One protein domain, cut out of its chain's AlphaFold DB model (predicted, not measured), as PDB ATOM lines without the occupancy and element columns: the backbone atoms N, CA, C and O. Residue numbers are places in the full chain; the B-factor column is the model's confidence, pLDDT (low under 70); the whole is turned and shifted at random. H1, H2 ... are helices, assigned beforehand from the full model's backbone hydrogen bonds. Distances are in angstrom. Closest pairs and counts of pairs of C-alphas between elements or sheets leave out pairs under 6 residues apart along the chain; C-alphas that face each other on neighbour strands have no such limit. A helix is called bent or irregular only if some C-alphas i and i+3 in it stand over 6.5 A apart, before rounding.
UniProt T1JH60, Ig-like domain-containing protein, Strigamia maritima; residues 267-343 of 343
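Overview. This is residues 267 to 343 of the 343 residues of the protein "Ig-like domain-containing protein" of Strigamia maritima (UniProt T1JH60). There is little regular structure: three short helices, H1, H2 and H3, sit apart round a compact tangle of loops, and the loop stretches 267 to 292 and 325 to 343 pass near the middle. The printed part has 77 residues with three named helices, in the order H1, H2, H3, and no named strand; the class is all helix, with 19 residues in named elements. It is compact, with a radius of gyration of the C-alphas of 11.9 A, and rounded, spanning 28 by 26 by 24 A.

Arrangement. H1, residues 293 to 299, is apart from H2, residues 309 to 315, and from H3, residues 320 to 324. H2 and H3 are apart too, though joined by a tight link. H1 and H2 are irregular: C-alphas 295 and 298 are 7.3 A apart, and C-alphas 310 and 313 are 7.4 A apart. In H3 every O i to N i+4 pair is within hydrogen-bond range; in H1 0 of 3 are, with 3 of 4 O i to N i+3 pairs, and in H2 1 of 3, with 3 of 4.

Along the chain. H1 measures 10.5 A from C-alpha 293 at (18.678, 20.907, 79.719) to C-alpha 299, H2 9.5 A, and H3 6.2 A, ending at C-alpha 324 at (35.350, 30.998, 73.618).

Size, cuts and confidence. The C-alphas farthest apart, of Pro 280 and Arg 343, are 29.7 A apart. The printed part has no cut, and neither link between helices is long. Its mean pLDDT is 77.7; residues 274 to 278, 280 and 334 to 343 are under 70.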
ATOM      1  N   GLY A 267      31.532  11.935  72.534       79.94
ATOM      2  CA  GLY A 267      30.543  12.179  73.588       79.94
ATOM      3  C   GLY A 267      29.157  12.558  73.059       79.94
ATOM      4  O   GLY A 267      28.169  12.462  73.790       79.94
ATOM      5  N   CYS A 268      29.068  12.913  71.774       87.00
ATOM      6  CA  CYS A 268      27.857  13.377  71.103       87.00
ATOM      7  C   CYS A 268      27.273  12.315  70.169       87.00
ATOM      8  O   CYS A 268      27.992  11.755  69.340       87.00
ATOM      9  N   ALA A 269      25.966  12.073  70.280       85.81
ATOM     10  CA  ALA A 269      25.260  11.007  69.565       85.81
ATOM     11  C   ALA A 269      25.304  11.175  68.038       85.81
ATOM     12  O   ALA A 269      25.358  10.195  67.299       85.81
ATOM     13  N   ASP A 270      25.315  12.420  67.571       84.88
ATOM     14  CA  ASP A 270      25.406  12.806  66.162       84.88
ATOM     15  C   ASP A 270      26.854  13.033  65.689       84.88
ATOM     16  O   ASP A 270      27.077  13.456  64.557       84.88
ATOM     17  N   ARG A 271      27.846  12.742  66.546       79.44
ATOM     18  CA  ARG A 271      29.283  12.990  66.326       79.44
ATOM     19  C   ARG A 271      29.650  14.465  66.146       79.44
ATOM     20  O   ARG A 271      30.756  14.755  65.696       79.44
ATOM     21  N   SER A 272      28.787  15.394  66.553       80.06
ATOM     22  CA  SER A 272      29.058  16.837  66.512       80.06
ATOM     23  C   SER A 272      30.082  17.322  67.548       80.06
ATOM     24  O   SER A 272      30.116  18.515  67.840       80.06
ATOM     25  N   ASP A 273      30.928  16.441  68.092       74.06
ATOM     26  CA  ASP A 273      31.835  16.741  69.202       74.06
ATOM     27  C   ASP A 273      32.762  17.918  68.868       74.06
ATOM     28  O   ASP A 273      33.631  17.820  67.997       74.06
ATOM     29  N   GLN A 274      32.533  19.061  69.516       69.31
ATOM     30  CA  GLN A 274      33.363  20.242  69.327       69.31
ATOM     31  C   GLN A 274      34.414  20.347  70.431       69.31
ATOM     32  O   GLN A 274      34.091  20.538  71.601       69.31
ATOM     33  N   GLY A 275      35.684  20.342  70.026       60.22
ATOM     34  CA  GLY A 275      36.696  21.279  70.525       60.22
ATOM     35  C   GLY A 275      37.176  21.179  71.976       60.22
ATOM     36  O   GLY A 275      38.149  21.848  72.317       60.22
ATOM     37  N   LEU A 276      36.586  20.348  72.835       65.81
ATOM     38  CA  LEU A 276      37.005  20.200  74.234       65.81
ATOM     39  C   LEU A 276      38.187  19.229  74.390       65.81
ATOM     40  O   LEU A 276      38.246  18.441  75.328       65.81
ATOM     41  N   PHE A 277      39.182  19.318  73.501       58.31
ATOM     42  CA  PHE A 277      40.359  18.433  73.464       58.31
ATOM     43  C   PHE A 277      41.158  18.400  74.781       58.31
ATOM     44  O   PHE A 277      41.889  17.451  75.051       58.31
ATOM     45  N   PHE A 278      41.002  19.429  75.619       61.72
ATOM     46  CA  PHE A 278      41.650  19.558  76.925       61.72
ATOM     47  C   PHE A 278      40.876  18.882  78.074       61.72
ATOM     48  O   PHE A 278      41.367  18.829  79.202       61.72
ATOM     49  N   LEU A 279      39.680  18.347  77.803       74.31
ATOM     50  CA  LEU A 279      38.854  17.582  78.736       74.31
ATOM     51  C   LEU A 279      38.424  16.250  78.092       74.31
ATOM     52  O   LEU A 279      37.350  16.174  77.508       74.31
ATOM     53  N   PRO A 280      39.191  15.156  78.262       65.94
ATOM     54  CA  PRO A 280      38.961  13.889  77.551       65.94
ATOM     55  C   PRO A 280      37.631  13.181  77.882       65.94
ATOM     56  O   PRO A 280      37.295  12.189  77.247       65.94
ATOM     57  N   ASN A 281      36.875  13.685  78.866       77.94
ATOM     58  CA  ASN A 281      35.585  13.153  79.315       77.94
ATOM     59  C   ASN A 281      34.466  14.214  79.293       77.94
ATOM     60  O   ASN A 281      33.479  14.082  80.021       77.94
ATOM     61  N   VAL A 282      34.625  15.295  78.524       84.25
ATOM     62  CA  VAL A 282      33.595  16.325  78.337       84.25
ATOM     63  C   VAL A 282      33.524  16.672  76.856       84.25
ATOM     64  O   VAL A 282      34.527  17.060  76.276       84.25
ATOM     65  N   SER A 283      32.328  16.580  76.276       86.75
ATOM     66  CA  SER A 283      32.073  16.907  74.870       86.75
ATOM     67  C   SER A 283      30.996  17.981  74.764       86.75
ATOM     68  O   SER A 283      30.020  17.974  75.522       86.75
ATOM     69  N   ALA A 284      31.171  18.901  73.817       87.06
ATOM     70  CA  ALA A 284      30.196  19.933  73.495       87.06
ATOM     71  C   ALA A 284      29.368  19.467  72.291       87.06
ATOM     72  O   ALA A 284      29.872  19.399  71.172       87.06
ATOM     73  N   CYS A 285      28.108  19.108  72.542       87.06
ATOM     74  CA  CYS A 285      27.231  18.500  71.542       87.06
ATOM     75  C   CYS A 285      26.267  19.523  70.957       87.06
ATOM     76  O   CYS A 285      25.557  20.206  71.699       87.06
ATOM     77  N   LYS A 286      26.230  19.610  69.625       86.88
ATOM     78  CA  LYS A 286      25.255  20.415  68.889       86.88
ATOM     79  C   LYS A 286      23.959  19.619  68.729       86.88
ATOM     80  O   LYS A 286      23.953  18.394  68.720       86.88
ATOM     81  N   GLY A 287      22.841  20.329  68.629       86.06
ATOM     82  CA  GLY A 287      21.543  19.717  68.373       86.06
ATOM     83  C   GLY A 287      20.389  20.508  68.966       86.06
ATOM     84  O   GLY A 287      20.581  21.426  69.761       86.06
ATOM     85  N   ALA A 288      19.174  20.149  68.562       84.62
ATOM     86  CA  ALA A 288      17.961  20.777  69.059       84.62
ATOM     87  C   ALA A 288      17.421  20.029  70.285       84.62
ATOM     88  O   ALA A 288      17.267  18.808  70.278       84.62
ATOM     89  N   TRP A 289      17.070  20.776  71.328       85.69
ATOM     90  CA  TRP A 289      16.250  20.307  72.443       85.69
ATOM     91  C   TRP A 289      15.335  21.450  72.892       85.69
ATOM     92  O   TRP A 289      15.614  22.619  72.638       85.69
ATOM     93  N   SER A 290      14.233  21.131  73.569       80.69
ATOM     94  CA  SER A 290      13.309  22.140  74.091       80.69
ATOM     95  C   SER A 290      13.014  21.921  75.573       80.69
ATOM     96  O   SER A 290      12.843  20.794  76.049       80.69
ATOM     97  N   GLY A 291      12.935  23.019  76.326       79.25
ATOM     98  CA  GLY A 291      12.715  22.995  77.773       79.25
ATOM     99  C   GLY A 291      13.999  22.746  78.569       79.25
ATOM    100  O   GLY A 291      15.061  23.258  78.227       79.25
ATOM    101  N   HIS A 292      13.897  21.995  79.669       80.75
ATOM    102  CA  HIS A 292      15.025  21.771  80.580       80.75
ATOM    103  C   HIS A 292      16.209  21.083  79.899       80.75
ATOM    104  O   HIS A 292      16.023  20.102  79.181       80.75
ATOM    105  N   ILE A 293      17.432  21.488  80.252       80.62
ATOM    106  CA  ILE A 293      18.678  20.907  79.719       80.62
ATOM    107  C   ILE A 293      18.797  19.382  79.927       80.62
ATOM    108  O   ILE A 293      19.442  18.693  79.149       80.62
ATOM    109  N   ARG A 294      18.106  18.800  80.922       79.12
ATOM    110  CA  ARG A 294      18.026  17.332  81.093       79.12
ATOM    111  C   ARG A 294      17.398  16.619  79.886       79.12
ATOM    112  O   ARG A 294      17.703  15.453  79.651       79.12
ATOM    113  N   ARG A 295      16.548  17.308  79.115       85.31
ATOM    114  CA  ARG A 295      15.958  16.797  77.867       85.31
ATOM    115  C   ARG A 295      16.963  16.732  76.717       85.31
ATOM    116  O   ARG A 295      16.662  16.090  75.724       85.31
ATOM    117  N   ALA A 296      18.156  17.309  76.871       88.00
ATOM    118  CA  ALA A 296      19.249  17.184  75.912       88.00
ATOM    119  C   ALA A 296      19.991  15.835  76.001       88.00
ATOM    120  O   ALA A 296      20.907  15.601  75.226       88.00
ATOM    121  N   LYS A 297      19.602  14.914  76.903       86.69
ATOM    122  CA  LYS A 297      20.204  13.566  77.008       86.69
ATOM    123  C   LYS A 297      20.328  12.814  75.666       86.69
ATOM    124  O   LYS A 297      21.352  12.161  75.497       86.69
ATOM    125  N   PRO A 298      19.371  12.884  74.718       90.50
ATOM    126  CA  PRO A 298      19.513  12.241  73.409       90.50
ATOM    127  C   PRO A 298      20.662  12.788  72.549       90.50
ATOM    128  O   PRO A 298      21.072  12.115  71.612       90.50
ATOM    129  N   LEU A 299      21.192  13.977  72.862       89.75
ATOM    130  CA  LEU A 299      22.379  14.526  72.199       89.75
ATOM    131  C   LEU A 299      23.672  13.856  72.675       89.75
ATOM    132  O   LEU A 299      24.699  13.971  72.014       89.75
ATOM    133  N   CYS A 300      23.643  13.152  73.808       89.50
ATOM    134  CA  CYS A 300      24.788  12.423  74.334       89.50
ATOM    135  C   CYS A 300      24.847  11.009  73.746       89.50
ATOM    136  O   CYS A 300      23.839  10.300  73.693       89.50
ATOM    137  N   SER A 301      26.047  10.560  73.384       87.62
ATOM    138  CA  SER A 301      26.298   9.162  73.034       87.62
ATOM    139  C   SER A 301      25.957   8.221  74.190       87.62
ATOM    140  O   SER A 301      25.921   8.599  75.364       87.62
ATOM    141  N   ARG A 302      25.731   6.941  73.882       82.75
ATOM    142  CA  ARG A 302      25.481   5.924  74.910       82.75
ATOM    143  C   ARG A 302      26.644   5.889  75.914       82.75
ATOM    144  O   ARG A 302      27.799   5.804  75.518       82.75
ATOM    145  N   GLY A 303      26.328   5.946  77.210       81.44
ATOM    146  CA  GLY A 303      27.323   6.013  78.293       81.44
ATOM    147  C   GLY A 303      27.705   7.436  78.716       81.44
ATOM    148  O   GLY A 303      28.294   7.613  79.780       81.44
ATOM    149  N   TRP A 304      27.293   8.448  77.953       87.38
ATOM    150  CA  TRP A 304      27.494   9.856  78.273       87.38
ATOM    151  C   TRP A 304      26.230  10.482  78.872       87.38
ATOM    152  O   TRP A 304      25.109   9.989  78.703       87.38
ATOM    153  N   ARG A 305      26.407  11.577  79.615       89.19
ATOM    154  CA  ARG A 305      25.316  12.364  80.204       89.19
ATOM    155  C   ARG A 305      25.576  13.850  80.017       89.19
ATOM    156  O   ARG A 305      26.723  14.276  79.944       89.19
ATOM    157  N   VAL A 306      24.502  14.630  80.060       89.38
ATOM    158  CA  VAL A 306      24.575  16.090  80.157       89.38
ATOM    159  C   VAL A 306      25.320  16.469  81.444       89.38
ATOM    160  O   VAL A 306      24.930  16.027  82.530       89.38
ATOM    161  N   CYS A 307      26.372  17.286  81.330       86.19
ATOM    162  CA  CYS A 307      27.124  17.782  82.483       86.19
ATOM    163  C   CYS A 307      26.222  18.578  83.433       86.19
ATOM    164  O   CYS A 307      25.359  19.339  82.990       86.19
ATOM    165  N   GLY A 308      26.437  18.435  84.742       84.38
ATOM    166  CA  GLY A 308      25.695  19.167  85.765       84.38
ATOM    167  C   GLY A 308      26.546  19.731  86.895       84.38
ATOM    168  O   GLY A 308      27.769  19.778  86.802       84.38
ATOM    169  N   VAL A 309      25.893  20.160  87.978       81.94
ATOM    170  CA  VAL A 309      26.537  20.795  89.146       81.94
ATOM    171  C   VAL A 309      27.668  19.932  89.717       81.94
ATOM    172  O   VAL A 309      28.727  20.453  90.067       81.94
ATOM    173  N   GLN A 310      27.485  18.609  89.742       83.94
ATOM    174  CA  GLN A 310      28.505  17.653  90.183       83.94
ATOM    175  C   GLN A 310      29.782  17.669  89.323       83.94
ATOM    176  O   GLN A 310      30.861  17.354  89.814       83.94
ATOM    177  N   ASP A 311      29.679  18.091  88.062       85.94
ATOM    178  CA  ASP A 311      30.789  18.149  87.109       85.94
ATOM    179  C   ASP A 311      31.487  19.527  87.124       85.94
ATOM    180  O   ASP A 311      32.455  19.750  86.396       85.94
ATOM    181  N   SER A 312      31.041  20.454  87.985       82.88
ATOM    182  CA  SER A 312      31.570  21.824  88.083       82.88
ATOM    183  C   SER A 312      33.074  21.883  88.351       82.88
ATOM    184  O   SER A 312      33.748  22.760  87.819       82.88
ATOM    185  N   ARG A 313      33.633  20.940  89.124       84.44
ATOM    186  CA  ARG A 313      35.088  20.848  89.349       84.44
ATOM    187  C   ARG A 313      35.853  20.564  88.057       84.44
ATOM    188  O   ARG A 313      36.906  21.153  87.840       84.44
ATOM    189  N   THR A 314      35.320  19.696  87.201       84.00
ATOM    190  CA  THR A 314      35.913  19.371  85.897       84.00
ATOM    191  C   THR A 314      35.775  20.548  84.937       84.00
ATOM    192  O   THR A 314      36.752  20.927  84.300       84.00
ATOM    193  N   LEU A 315      34.594  21.176  84.887       83.56
ATOM    194  CA  LEU A 315      34.320  22.318  84.006       83.56
ATOM    195  C   LEU A 315      35.130  23.572  84.373       83.56
ATOM    196  O   LEU A 315      35.548  24.299  83.480       83.56
ATOM    197  N   ARG A 316      35.440  23.793  85.660       85.12
ATOM    198  CA  ARG A 316      36.317  24.892  86.120       85.12
ATOM    199  C   ARG A 316      37.751  24.818  85.583       85.12
ATOM    200  O   ARG A 316      38.493  25.781  85.740       85.12
ATOM    201  N   ARG A 317      38.158  23.694  84.982       86.25
ATOM    202  CA  ARG A 317      39.475  23.548  84.342       86.25
ATOM    203  C   ARG A 317      39.534  24.196  82.955       86.25
ATOM    204  O   ARG A 317      40.629  24.323  82.420       86.25
ATOM    205  N   LEU A 318      38.394  24.587  82.377       82.56
ATOM    206  CA  LEU A 318      38.357  25.345  81.129       82.56
ATOM    207  C   LEU A 318      38.755  26.794  81.391       82.56
ATOM    208  O   LEU A 318      38.107  27.495  82.168       82.56
ATOM    209  N   SER A 319      39.808  27.252  80.718       84.25
ATOM    210  CA  SER A 319      40.112  28.682  80.651       84.25
ATOM    211  C   SER A 319      39.094  29.411  79.768       84.25
ATOM    212  O   SER A 319      38.493  28.817  78.870       84.25
ATOM    213  N   TRP A 320      38.943  30.723  79.976       85.06
ATOM    214  CA  TRP A 320      38.083  31.561  79.133       85.06
ATOM    215  C   TRP A 320      38.438  31.459  77.647       85.06
ATOM    216  O   TRP A 320      37.538  31.313  76.830       85.06
ATOM    217  N   GLN A 321      39.731  31.445  77.311       83.31
ATOM    218  CA  GLN A 321      40.208  31.319  75.933       83.31
ATOM    219  C   GLN A 321      39.787  29.990  75.280       83.31
ATOM    220  O   GLN A 321      39.422  29.971  74.111       83.31
ATOM    221  N   GLN A 322      39.814  28.884  76.030       82.25
ATOM    222  CA  GLN A 322      39.381  27.571  75.535       82.25
ATOM    223  C   GLN A 322      37.859  27.474  75.400       82.25
ATOM    224  O   GLN A 322      37.362  26.779  74.518       82.25
ATOM    225  N   ALA A 323      37.107  28.149  76.273       78.88
ATOM    226  CA  ALA A 323      35.650  28.157  76.211       78.88
ATOM    227  C   ALA A 323      35.135  28.974  75.017       78.88
ATOM    228  O   ALA A 323      34.205  28.545  74.341       78.88
ATOM    229  N   THR A 324      35.754  30.122  74.728       81.12
ATOM    230  CA  THR A 324      35.350  30.998  73.618       81.12
ATOM    231  C   THR A 324      35.876  30.552  72.255       81.12
ATOM    232  O   THR A 324      35.392  31.047  71.243       81.12
ATOM    233  N   SER A 325      36.823  29.608  72.199       79.62
ATOM    234  CA  SER A 325      37.277  29.003  70.938       79.62
ATOM    235  C   SER A 325      36.324  27.943  70.374       79.62
ATOM    236  O   SER A 325      36.575  27.420  69.292       79.62
ATOM    237  N   VAL A 326      35.271  27.568  71.111       79.44
ATOM    238  CA  VAL A 326      34.265  26.607  70.643       79.44
ATOM    239  C   VAL A 326      33.136  27.362  69.943       79.44
ATOM    240  O   VAL A 326      32.471  28.192  70.558       79.44
ATOM    241  N   ASP A 327      32.876  27.043  68.675       80.69
ATOM    242  CA  ASP A 327      31.820  27.700  67.900       80.69
ATOM    243  C   ASP A 327      30.421  27.404  68.458       80.69
ATOM    244  O   ASP A 327      29.957  26.255  68.435       80.69
ATOM    245  N   GLY A 328      29.721  28.459  68.880       80.88
ATOM    246  CA  GLY A 328      28.328  28.429  69.330       80.88
ATOM    247  C   GLY A 328      28.146  28.591  70.844       80.88
ATOM    248  O   GLY A 328      29.100  28.649  71.612       80.88
ATOM    249  N   CYS A 329      26.887  28.665  71.279       79.38
ATOM    250  CA  CYS A 329      26.530  28.776  72.693       79.38
ATOM    251  C   CYS A 329      26.145  27.404  73.254       79.38
ATOM    252  O   CYS A 329      25.153  26.812  72.828       79.38
ATOM    253  N   TYR A 330      26.898  26.919  74.244       81.75
ATOM    254  CA  TYR A 330      26.638  25.639  74.906       81.75
ATOM    255  C   TYR A 330      26.118  25.856  76.318       81.75
ATOM    256  O   TYR A 330      26.592  26.722  77.053       81.75
ATOM    257  N   ALA A 331      25.159  25.028  76.715       80.62
ATOM    258  CA  ALA A 331      24.614  25.025  78.060       80.62
ATOM    259  C   ALA A 331      25.005  23.737  78.788       80.62
ATOM    260  O   ALA A 331      24.956  22.644  78.227       80.62
ATOM    261  N   TYR A 332      25.333  23.864  80.070       81.12
ATOM    262  CA  TYR A 332      25.429  22.739  80.995       81.12
ATOM    263  C   TYR A 332      24.429  22.946  82.132       81.12
ATOM    264  O   TYR A 332      23.927  24.049  82.356       81.12
ATOM    265  N   ASN A 333      24.103  21.884  82.861       75.19
ATOM    266  CA  ASN A 333      23.159  21.961  83.965       75.19
ATOM    267  C   ASN A 333      23.804  22.616  85.203       75.19
ATOM    268  O   ASN A 333      24.224  21.937  86.140       75.19
ATOM    269  N   ALA A 334      23.907  23.944  85.182       62.81
ATOM    270  CA  ALA A 334      24.720  24.726  86.107       62.81
ATOM    271  C   ALA A 334      24.120  24.940  87.507       62.81
ATOM    272  O   ALA A 334      24.838  25.420  88.382       62.81
ATOM    273  N   ALA A 335      22.848  24.601  87.756       58.91
ATOM    274  CA  ALA A 335      22.223  24.955  89.028       58.91
ATOM    275  C   ALA A 335      20.985  24.136  89.423       58.91
ATOM    276  O   ALA A 335      20.242  23.601  88.601       58.91
ATOM    277  N   VAL A 336      20.724  24.189  90.731       53.41
ATOM    278  CA  VAL A 336      19.451  23.903  91.416       53.41
ATOM    279  C   VAL A 336      18.332  24.892  90.984       53.41
ATOM    280  O   VAL A 336      17.185  24.734  91.376       53.41
ATOM    281  N   SER A 337      18.609  25.880  90.115       51.50
ATOM    282  CA  SER A 337      17.697  26.965  89.692       51.50
ATOM    283  C   SER A 337      16.844  26.681  88.437       51.50
ATOM    284  O   SER A 337      16.495  27.584  87.681       51.50
ATOM    285  N   GLY A 338      16.464  25.426  88.188       52.12
ATOM    286  CA  GLY A 338      15.423  25.115  87.194       52.12
ATOM    287  C   GLY A 338      15.848  25.120  85.716       52.12
ATOM    288  O   GLY A 338      14.992  24.940  84.857       52.12
ATOM    289  N   GLY A 339      17.136  25.247  85.383       53.25
ATOM    290  CA  GLY A 339      17.712  24.787  84.105       53.25
ATOM    291  C   GLY A 339      17.022  25.242  82.806       53.25
ATOM    292  O   GLY A 339      16.940  24.441  81.871       53.25
ATOM    293  N   LYS A 340      16.504  26.475  82.749       52.44
ATOM    294  CA  LYS A 340      15.980  27.085  81.517       52.44
ATOM    295  C   LYS A 340      17.081  27.921  80.862       52.44
ATOM    296  O   LYS A 340      17.584  28.851  81.483       52.44
ATOM    297  N   CYS A 341      17.422  27.614  79.615       52.03
ATOM    298  CA  CYS A 341      18.085  28.584  78.749       52.03
ATOM    299  C   CYS A 341      17.030  29.638  78.389       52.03
ATOM    300  O   CYS A 341      16.008  29.289  77.792       52.03
ATOM    301  N   ALA A 342      17.216  30.886  78.820       45.06
ATOM    302  CA  ALA A 342      16.469  31.987  78.225       45.06
ATOM    303  C   ALA A 342      16.922  32.134  76.764       45.06
ATOM    304  O   ALA A 342      18.065  31.796  76.450       45.06
ATOM    305  N   ARG A 343      15.982  32.531  75.899       38.50
ATOM    306  CA  ARG A 343      16.223  32.745  74.468       38.50
ATOM    307  C   ARG A 343      17.399  33.681  74.226       38.50
ATOM    308  O   ARG A 343      17.506  34.662  74.992       38.50
TER     309      ARG A 343